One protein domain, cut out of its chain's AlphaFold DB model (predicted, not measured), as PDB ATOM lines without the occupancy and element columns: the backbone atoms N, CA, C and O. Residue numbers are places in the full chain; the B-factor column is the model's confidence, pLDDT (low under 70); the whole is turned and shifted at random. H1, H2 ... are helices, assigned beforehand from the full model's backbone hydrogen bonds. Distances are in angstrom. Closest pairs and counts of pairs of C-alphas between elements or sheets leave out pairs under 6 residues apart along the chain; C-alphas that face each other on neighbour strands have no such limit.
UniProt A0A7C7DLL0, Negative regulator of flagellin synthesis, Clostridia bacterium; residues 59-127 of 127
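AT A GLANCE: This is residues 59 to 127 of the 127 residues of the protein "Negative regulator of flagellin synthesis" of Clostridia bacterium (UniProt A0A7C7DLL0). One long helix, H1, makes the longest axis, and at its far end the chain turns off through a link to a shorter helix, H2, which folds back along H1 at a distance, like an open, lopsided U. The 69 printed residues hold two named helices, H1 then H2, and no named strand; the class is all helix. The whole is extended, with a radius of gyration of the C-alphas of 21.2 A and spans of 66 by 31 by 8 A.

HOW THE PARTS SIT: H1, residues 59 to 102, and H2, residues 110 to 125, are apart, with no C-alpha of the one within 8 A of the other. Seven residues make a short link between them. Residues 59 to 96, 99 to 104 and 107 to 127 stand free. In H1 and H2 every O i to N i+4 pair is within hydrogen-bond range.

IN THESE COORDINATES: H1 begins at C-alpha 59 (23.897, -60.641, -13.701) and is 63.5 A long from first to last C-alpha. H2 is 22.6 A long and ends at C-alpha 125 (27.102, -65.362, 34.688).

THE WHOLE: The C-alphas farthest apart, of Asp 59 and Gly 104, are 66.7 A apart. The printed part has no cut. The model's pLDDT is under 70 at residues 59 to 86 and 126 to 127.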
ATOM      1  N   ASP A  59      23.812 -62.061 -14.064       37.78
ATOM      2  CA  ASP A  59      23.897 -60.641 -13.701       37.78
ATOM      3  C   ASP A  59      23.081 -60.322 -12.448       37.78
ATOM      4  O   ASP A  59      23.550 -59.586 -11.588       37.78
ATOM      5  N   GLN A  60      21.915 -60.949 -12.247       41.06
ATOM      6  CA  GLN A  60      21.154 -60.764 -11.003       41.06
ATOM      7  C   GLN A  60      21.885 -61.310  -9.772       41.06
ATOM      8  O   GLN A  60      21.831 -60.700  -8.702       41.06
ATOM      9  N   VAL A  61      22.592 -62.434  -9.897       48.75
ATOM     10  CA  VAL A  61      23.336 -63.039  -8.779       48.75
ATOM     11  C   VAL A  61      24.587 -62.211  -8.452       48.75
ATOM     12  O   VAL A  61      24.927 -61.998  -7.286       48.75
ATOM     13  N   ILE A  62      25.249 -61.660  -9.471       49.44
ATOM     14  CA  ILE A  62      26.423 -60.796  -9.294       49.44
ATOM     15  C   ILE A  62      26.012 -59.423  -8.737       49.44
ATOM     16  O   ILE A  62      26.640 -58.935  -7.796       49.44
ATOM     17  N   ILE A  63      24.921 -58.827  -9.225       52.62
ATOM     18  CA  ILE A  63      24.387 -57.552  -8.718       52.62
ATOM     19  C   ILE A  63      23.885 -57.709  -7.275       52.62
ATOM     20  O   ILE A  63      24.196 -56.885  -6.419       52.62
ATOM     21  N   SER A  64      23.178 -58.794  -6.945       54.59
ATOM     22  CA  SER A  64      22.708 -59.029  -5.569       54.59
ATOM     23  C   SER A  64      23.853 -59.307  -4.590       54.59
ATOM     24  O   SER A  64      23.851 -58.775  -3.479       54.59
ATOM     25  N   SER A  65      24.874 -60.069  -4.993       56.44
ATOM     26  CA  SER A  65      26.053 -60.320  -4.151       56.44
ATOM     27  C   SER A  65      26.944 -59.083  -3.966       56.44
ATOM     28  O   SER A  65      27.501 -58.890  -2.885       56.44
ATOM     29  N   THR A  66      27.048 -58.206  -4.969       57.16
ATOM     30  CA  THR A  66      27.777 -56.930  -4.850       57.16
ATOM     31  C   THR A  66      27.015 -55.921  -3.996       57.16
ATOM     32  O   THR A  66      27.616 -55.331  -3.101       57.16
ATOM     33  N   LEU A  67      25.695 -55.788  -4.165       56.31
ATOM     34  CA  LEU A  67      24.857 -54.949  -3.297       56.31
ATOM     35  C   LEU A  67      24.877 -55.424  -1.839       56.31
ATOM     36  O   LEU A  67      24.966 -54.595  -0.930       56.31
ATOM     37  N   ARG A  68      24.877 -56.744  -1.605       55.50
ATOM     38  CA  ARG A  68      25.033 -57.343  -0.273       55.50
ATOM     39  C   ARG A  68      26.399 -57.033   0.346       55.50
ATOM     40  O   ARG A  68      26.467 -56.625   1.498       55.50
ATOM     41  N   ARG A  69      27.488 -57.139  -0.422       54.22
ATOM     42  CA  ARG A  69      28.833 -56.764   0.055       54.22
ATOM     43  C   ARG A  69      28.958 -55.271   0.352       54.22
ATOM     44  O   ARG A  69      29.638 -54.909   1.303       54.22
ATOM     45  N   ILE A  70      28.297 -54.406  -0.420       58.53
ATOM     46  CA  ILE A  70      28.279 -52.953  -0.178       58.53
ATOM     47  C   ILE A  70      27.510 -52.626   1.108       58.53
ATOM     48  O   ILE A  70      27.965 -51.797   1.892       58.53
ATOM     49  N   THR A  71      26.382 -53.293   1.359       56.97
ATOM     50  CA  THR A  71      25.609 -53.110   2.602       56.97
ATOM     51  C   THR A  71      26.336 -53.675   3.818       56.97
ATOM     52  O   THR A  71      26.398 -53.005   4.844       56.97
ATOM     53  N   GLU A  72      26.959 -54.848   3.709       54.62
ATOM     54  CA  GLU A  72      27.791 -55.425   4.774       54.62
ATOM     55  C   GLU A  72      29.030 -54.557   5.063       54.62
ATOM     56  O   GLU A  72      29.335 -54.287   6.225       54.62
ATOM     57  N   ALA A  73      29.700 -54.033   4.031       55.50
ATOM     58  CA  ALA A  73      30.811 -53.094   4.189       55.50
ATOM     59  C   ALA A  73      30.363 -51.748   4.785       55.50
ATOM     60  O   ALA A  73      31.069 -51.181   5.618       55.50
ATOM     61  N   GLY A  74      29.179 -51.257   4.406       49.66
ATOM     62  CA  GLY A  74      28.567 -50.059   4.979       49.66
ATOM     63  C   GLY A  74      28.248 -50.231   6.466       49.66
ATOM     64  O   GLY A  74      28.642 -49.394   7.275       49.66
ATOM     65  N   MET A  75      27.639 -51.358   6.845       55.34
ATOM     66  CA  MET A  75      27.360 -51.690   8.245       55.34
ATOM     67  C   MET A  75      28.640 -51.898   9.063       55.34
ATOM     68  O   MET A  75      28.708 -51.457  10.210       55.34
ATOM     69  N   ALA A  76      29.680 -52.508   8.491       58.00
ATOM     70  CA  ALA A  76      30.978 -52.666   9.147       58.00
ATOM     71  C   ALA A  76      31.697 -51.320   9.350       58.00
ATOM     72  O   ALA A  76      32.273 -51.074  10.414       58.00
ATOM     73  N   ALA A  77      31.629 -50.418   8.367       55.38
ATOM     74  CA  ALA A  77      32.193 -49.073   8.466       55.38
ATOM     75  C   ALA A  77      31.438 -48.206   9.486       55.38
ATOM     76  O   ALA A  77      32.060 -47.479  10.262       55.38
ATOM     77  N   GLU A  78      30.111 -48.309   9.536       54.12
ATOM     78  CA  GLU A  78      29.287 -47.597  10.511       54.12
ATOM     79  C   GLU A  78      29.488 -48.142  11.931       54.12
ATOM     80  O   GLU A  78      29.647 -47.370  12.875       54.12
ATOM     81  N   SER A  79      29.601 -49.464  12.078       53.22
ATOM     82  CA  SER A  79      29.966 -50.102  13.348       53.22
ATOM     83  C   SER A  79      31.350 -49.651  13.818       53.22
ATOM     84  O   SER A  79      31.527 -49.315  14.984       53.22
ATOM     85  N   SER A  80      32.315 -49.550  12.901       53.88
ATOM     86  CA  SER A  80      33.670 -49.069  13.207       53.88
ATOM     87  C   SER A  80      33.688 -47.597  13.634       53.88
ATOM     88  O   SER A  80      34.415 -47.238  14.560       53.88
ATOM     89  N   ARG A  81      32.859 -46.741  13.019       56.50
ATOM     90  CA  ARG A  81      32.690 -45.342  13.452       56.50
ATOM     91  C   ARG A  81      32.060 -45.250  14.836       56.50
ATOM     92  O   ARG A  81      32.602 -44.556  15.687       56.50
ATOM     93  N   ARG A  82      30.994 -46.008  15.100       57.25
ATOM     94  CA  ARG A  82      30.341 -46.041  16.421       57.25
ATOM     95  C   ARG A  82      31.285 -46.535  17.518       57.25
ATOM     96  O   ARG A  82      31.311 -45.950  18.595       57.25
ATOM     97  N   ILE A  83      32.100 -47.558  17.248       60.94
ATOM     98  CA  ILE A  83      33.129 -48.035  18.188       60.94
ATOM     99  C   ILE A  83      34.156 -46.925  18.458       60.94
ATOM    100  O   ILE A  83      34.437 -46.616  19.613       60.94
ATOM    101  N   SER A  84      34.644 -46.258  17.408       59.16
ATOM    102  CA  SER A  84      35.596 -45.149  17.544       59.16
ATOM    103  C   SER A  84      35.021 -43.951  18.312       59.16
ATOM    104  O   SER A  84      35.751 -43.288  19.049       59.16
ATOM    105  N   GLU A  85      33.735 -43.648  18.147       61.78
ATOM    106  CA  GLU A  85      33.043 -42.566  18.856       61.78
ATOM    107  C   GLU A  85      32.832 -42.901  20.338       61.78
ATOM    108  O   GLU A  85      33.072 -42.056  21.205       61.78
ATOM    109  N   VAL A  86      32.459 -44.148  20.648       65.56
ATOM    110  CA  VAL A  86      32.356 -44.645  22.028       65.56
ATOM    111  C   VAL A  86      33.718 -44.609  22.717       65.56
ATOM    112  O   VAL A  86      33.816 -44.162  23.863       65.56
ATOM    113  N   ASP A  87      34.784 -45.001  22.021       70.44
ATOM    114  CA  ASP A  87      36.144 -44.948  22.552       70.44
ATOM    115  C   ASP A  87      36.622 -43.510  22.780       70.44
ATOM    116  O   ASP A  87      37.219 -43.221  23.821       70.44
ATOM    117  N   ALA A  88      36.313 -42.583  21.871       71.75
ATOM    118  CA  ALA A  88      36.628 -41.168  22.043       71.75
ATOM    119  C   ALA A  88      35.886 -40.564  23.249       71.75
ATOM    120  O   ALA A  88      36.505 -39.933  24.112       71.75
ATOM    121  N   ALA A  89      34.580 -40.817  23.375       74.38
ATOM    122  CA  ALA A  89      33.781 -40.369  24.514       74.38
ATOM    123  C   ALA A  89      34.285 -40.975  25.838       74.38
ATOM    124  O   ALA A  89      34.394 -40.283  26.857       74.38
ATOM    125  N   ARG A  90      34.673 -42.256  25.818       76.75
ATOM    126  CA  ARG A  90      35.286 -42.939  26.960       76.75
ATOM    127  C   ARG A  90      36.607 -42.288  27.358       76.75
ATOM    128  O   ARG A  90      36.836 -42.072  28.546       76.75
ATOM    129  N   GLN A  91      37.470 -41.956  26.401       78.12
ATOM    130  CA  GLN A  91      38.755 -41.313  26.681       78.12
ATOM    131  C   GLN A  91      38.589 -39.937  27.333       78.12
ATOM    132  O   GLN A  91      39.291 -39.644  28.304       78.12
ATOM    133  N   VAL A  92      37.638 -39.125  26.860       85.19
ATOM    134  CA  VAL A  92      37.317 -37.820  27.466       85.19
ATOM    135  C   VAL A  92      36.899 -38.003  28.924       85.19
ATOM    136  O   VAL A  92      37.488 -37.390  29.818       85.19
ATOM    137  N   ARG A  93      35.963 -38.920  29.180       84.56
ATOM    138  CA  ARG A  93      35.444 -39.174  30.528       84.56
ATOM    139  C   ARG A  93      36.504 -39.747  31.470       84.56
ATOM    140  O   ARG A  93      36.591 -39.349  32.625       84.56
ATOM    141  N   VAL A  94      37.373 -40.634  30.979       87.50
ATOM    142  CA  VAL A  94      38.512 -41.160  31.753       87.50
ATOM    143  C   VAL A  94      39.505 -40.052  32.101       87.50
ATOM    144  O   VAL A  94      40.028 -40.030  33.213       87.50
ATOM    145  N   LYS A  95      39.788 -39.132  31.172       87.00
ATOM    146  CA  LYS A  95      40.701 -38.006  31.414       87.00
ATOM    147  C   LYS A  95      40.152 -37.058  32.481       87.00
ATOM    148  O   LYS A  95      40.905 -36.630  33.352       87.00
ATOM    149  N   GLU A  96      38.858 -36.770  32.434       89.12
ATOM    150  CA  GLU A  96      38.167 -35.962  33.438       89.12
ATOM    151  C   GLU A  96      38.186 -36.629  34.818       89.12
ATOM    152  O   GLU A  96      38.621 -36.015  35.791       89.12
ATOM    153  N   LEU A  97      37.831 -37.915  34.896       88.00
ATOM    154  CA  LEU A  97      37.875 -38.680  36.144       88.00
ATOM    155  C   LEU A  97      39.287 -38.721  36.742       88.00
ATOM    156  O   LEU A  97      39.453 -38.500  37.937       88.00
ATOM    157  N   LYS A  98      40.325 -38.919  35.918       87.88
ATOM    158  CA  LYS A  98      41.724 -38.842  36.374       87.88
ATOM    159  C   LYS A  98      42.063 -37.480  36.976       87.88
ATOM    160  O   LYS A  98      42.802 -37.428  37.954       87.88
ATOM    161  N   ARG A  99      41.526 -36.394  36.410       90.56
ATOM    162  CA  ARG A  99      41.710 -35.042  36.947       90.56
ATOM    163  C   ARG A  99      41.040 -34.900  38.312       90.56
ATOM    164  O   ARG A  99      41.692 -34.466  39.251       90.56
ATOM    165  N   LEU A 100      39.783 -35.329  38.437       90.06
ATOM    166  CA  LEU A 100      39.033 -35.274  39.698       90.06
ATOM    167  C   LEU A 100      39.690 -36.113  40.804       90.06
ATOM    168  O   LEU A 100      39.763 -35.668  41.947       90.06
ATOM    169  N   VAL A 101      40.225 -37.289  40.459       88.69
ATOM    170  CA  VAL A 101      40.999 -38.139  41.379       88.69
ATOM    171  C   VAL A 101      42.280 -37.438  41.829       88.69
ATOM    172  O   VAL A 101      42.569 -37.411  43.021       88.69
ATOM    173  N   ALA A 102      43.038 -36.846  40.899       84.81
ATOM    174  CA  ALA A 102      44.272 -36.127  41.221       84.81
ATOM    175  C   ALA A 102      44.026 -34.889  42.101       84.81
ATOM    176  O   ALA A 102      44.856 -34.548  42.936       84.81
ATOM    177  N   GLU A 103      42.876 -34.239  41.935       92.06
ATOM    178  CA  GLU A 103      42.439 -33.100  42.744       92.06
ATOM    179  C   GLU A 103      41.839 -33.515  44.101       92.06
ATOM    180  O   GLU A 103      41.462 -32.646  44.883       92.06
ATOM    181  N   GLY A 104      41.712 -34.819  44.382       87.12
ATOM    182  CA  GLY A 104      41.087 -35.330  45.607       87.12
ATOM    183  C   GLY A 104      39.581 -35.059  45.700       87.12
ATOM    184  O   GLY A 104      39.008 -35.159  46.777       87.12
ATOM    185  N   ARG A 105      38.940 -34.707  44.578       84.94
ATOM    186  CA  ARG A 105      37.507 -34.373  44.472       84.94
ATOM    187  C   ARG A 105      36.656 -35.525  43.943       84.94
ATOM    188  O   ARG A 105      35.475 -35.343  43.665       84.94
ATOM    189  N   TYR A 106      37.267 -36.687  43.750       88.31
ATOM    190  CA  TYR A 106      36.574 -37.898  43.347       88.31
ATOM    191  C   TYR A 106      36.373 -38.795  44.562       88.31
ATOM    192  O   TYR A 106      37.330 -39.379  45.072       88.31
ATOM    193  N   GLU A 107      35.131 -38.879  45.015       86.88
ATOM    194  CA  GLU A 107      34.716 -39.764  46.094       86.88
ATOM    195  C   GLU A 107      34.064 -41.008  45.491       86.88
ATOM    196  O   GLU A 107      33.306 -40.912  44.528       86.88
ATOM    197  N   VAL A 108      34.413 -42.176  46.024       88.75
ATOM    198  CA  VAL A 108      33.828 -43.454  45.618       88.75
ATOM    199  C   VAL A 108      33.258 -44.094  46.867       88.75
ATOM    200  O   VAL A 108      34.002 -44.355  47.819       88.75
ATOM    201  N   SER A 109      31.953 -44.349  46.869       90.94
ATOM    202  CA  SER A 109      31.312 -45.002  48.005       90.94
ATOM    203  C   SER A 109      31.554 -46.515  47.965       90.94
ATOM    204  O   SER A 109      31.747 -47.124  46.909       90.94
ATOM    205  N   SER A 110      31.560 -47.159  49.133       84.19
ATOM    206  CA  SER A 110      31.675 -48.624  49.203       84.19
ATOM    207  C   SER A 110      30.483 -49.326  48.541       84.19
ATOM    208  O   SER A 110      30.644 -50.413  47.993       84.19
ATOM    209  N   GLU A 111      29.318 -48.678  48.554       90.38
ATOM    210  CA  GLU A 111      28.097 -49.128  47.887       90.38
ATOM    211  C   GLU A 111      28.257 -49.113  46.361       90.38
ATOM    212  O   GLU A 111      28.049 -50.140  45.725       90.38
ATOM    213  N   GLU A 112      28.774 -48.025  45.779       87.06
ATOM    214  CA  GLU A 112      29.048 -47.937  44.334       87.06
ATOM    215  C   GLU A 112      30.046 -49.003  43.858       87.06
ATOM    216  O   GLU A 112      29.950 -49.516  42.739       87.06
ATOM    217  N   ILE A 113      31.031 -49.345  44.696       87.88
ATOM    218  CA  ILE A 113      31.989 -50.419  44.401       87.88
ATOM    219  C   ILE A 113      31.279 -51.773  44.427       87.88
ATOM    220  O   ILE A 113      31.451 -52.563  43.496       87.88
ATOM    221  N   ALA A 114      30.488 -52.040  45.468       88.38
ATOM    222  CA  ALA A 114      29.754 -53.291  45.613       88.38
ATOM    223  C   ALA A 114      28.769 -53.498  44.456       88.38
ATOM    224  O   ALA A 114      28.791 -54.554  43.827       88.38
ATOM    225  N   GLU A 115      27.989 -52.477  44.101       91.88
ATOM    226  CA  GLU A 115      27.059 -52.518  42.972       91.88
ATOM    227  C   GLU A 115      27.769 -52.815  41.651       91.88
ATOM    228  O   GLU A 115      27.323 -53.667  40.884       91.88
ATOM    229  N   LYS A 116      28.911 -52.167  41.382       91.81
ATOM    230  CA  LYS A 116      29.684 -52.424  40.155       91.81
ATOM    231  C   LYS A 116      30.247 -53.840  40.103       91.81
ATOM    232  O   LYS A 116      30.284 -54.427  39.022       91.81
ATOM    233  N   ILE A 117      30.695 -54.380  41.235       90.94
ATOM    234  CA  ILE A 117      31.188 -55.760  41.320       90.94
ATOM    235  C   ILE A 117      30.035 -56.738  41.087       90.94
ATOM    236  O   ILE A 117      30.170 -57.628  40.253       90.94
ATOM    237  N   ILE A 118      28.896 -56.544  41.752       91.25
ATOM    238  CA  ILE A 118      27.704 -57.389  41.596       91.25
ATOM    239  C   ILE A 118      27.205 -57.351  40.149       91.25
ATOM    240  O   ILE A 118      27.006 -58.399  39.542       91.25
ATOM    241  N   ALA A 119      27.078 -56.162  39.557       90.69
ATOM    242  CA  ALA A 119      26.662 -56.012  38.166       90.69
ATOM    243  C   ALA A 119      27.612 -56.730  37.197       90.69
ATOM    244  O   ALA A 119      27.166 -57.292  36.199       90.69
ATOM    245  N   ARG A 120      28.921 -56.738  37.489       90.25
ATOM    246  CA  ARG A 120      29.903 -57.462  36.679       90.25
ATOM    247  C   ARG A 120      29.781 -58.975  36.839       90.25
ATOM    248  O   ARG A 120      29.817 -59.665  35.832       90.25
ATOM    249  N   LEU A 121      29.602 -59.462  38.066       89.06
ATOM    250  CA  LEU A 121      29.400 -60.885  38.343       89.06
ATOM    251  C   LEU A 121      28.151 -61.414  37.633       89.06
ATOM    252  O   LEU A 121      28.233 -62.420  36.941       89.06
ATOM    253  N   ILE A 122      27.035 -60.683  37.705       88.94
ATOM    254  CA  ILE A 122      25.799 -61.041  36.994       88.94
ATOM    255  C   ILE A 122      26.020 -61.042  35.475       88.94
ATOM    256  O   ILE A 122      25.562 -61.943  34.782       88.94
ATOM    257  N   ALA A 123      26.723 -60.039  34.937       85.12
ATOM    258  CA  ALA A 123      26.998 -59.971  33.504       85.12
ATOM    259  C   ALA A 123      27.882 -61.129  33.013       85.12
ATOM    260  O   ALA A 123      27.675 -61.603  31.901       85.12
ATOM    261  N   ASP A 124      28.841 -61.573  33.827       81.75
ATOM    262  CA  ASP A 124      29.714 -62.703  33.506       81.75
ATOM    263  C   ASP A 124      28.980 -64.061  33.672       81.75
ATOM    264  O   ASP A 124      29.314 -65.008  32.972       81.75
ATOM    265  N   GLU A 125      27.959 -64.163  34.539       78.62
ATOM    266  CA  GLU A 125      27.102 -65.362  34.688       78.62
ATOM    267  C   GLU A 125      26.059 -65.530  33.565       78.62
ATOM    268  O   GLU A 125      25.531 -66.625  33.369       78.62
ATOM    269  N   LEU A 126      25.742 -64.456  32.833       69.38
ATOM    270  CA  LEU A 126      24.771 -64.452  31.729       69.38
ATOM    271  C   LEU A 126      25.401 -64.671  30.337       69.38
ATOM    272  O   LEU A 126      24.671 -64.646  29.342       69.38
ATOM    273  N   GLN A 127      26.726 -64.841  30.254       51.91
ATOM    274  CA  GLN A 127      27.477 -65.121  29.018       51.91
ATOM    275  C   GLN A 127      27.802 -66.607  28.867       51.91
ATOM    276  O   GLN A 127      27.784 -67.069  27.704       51.91
TER     277      GLN A 127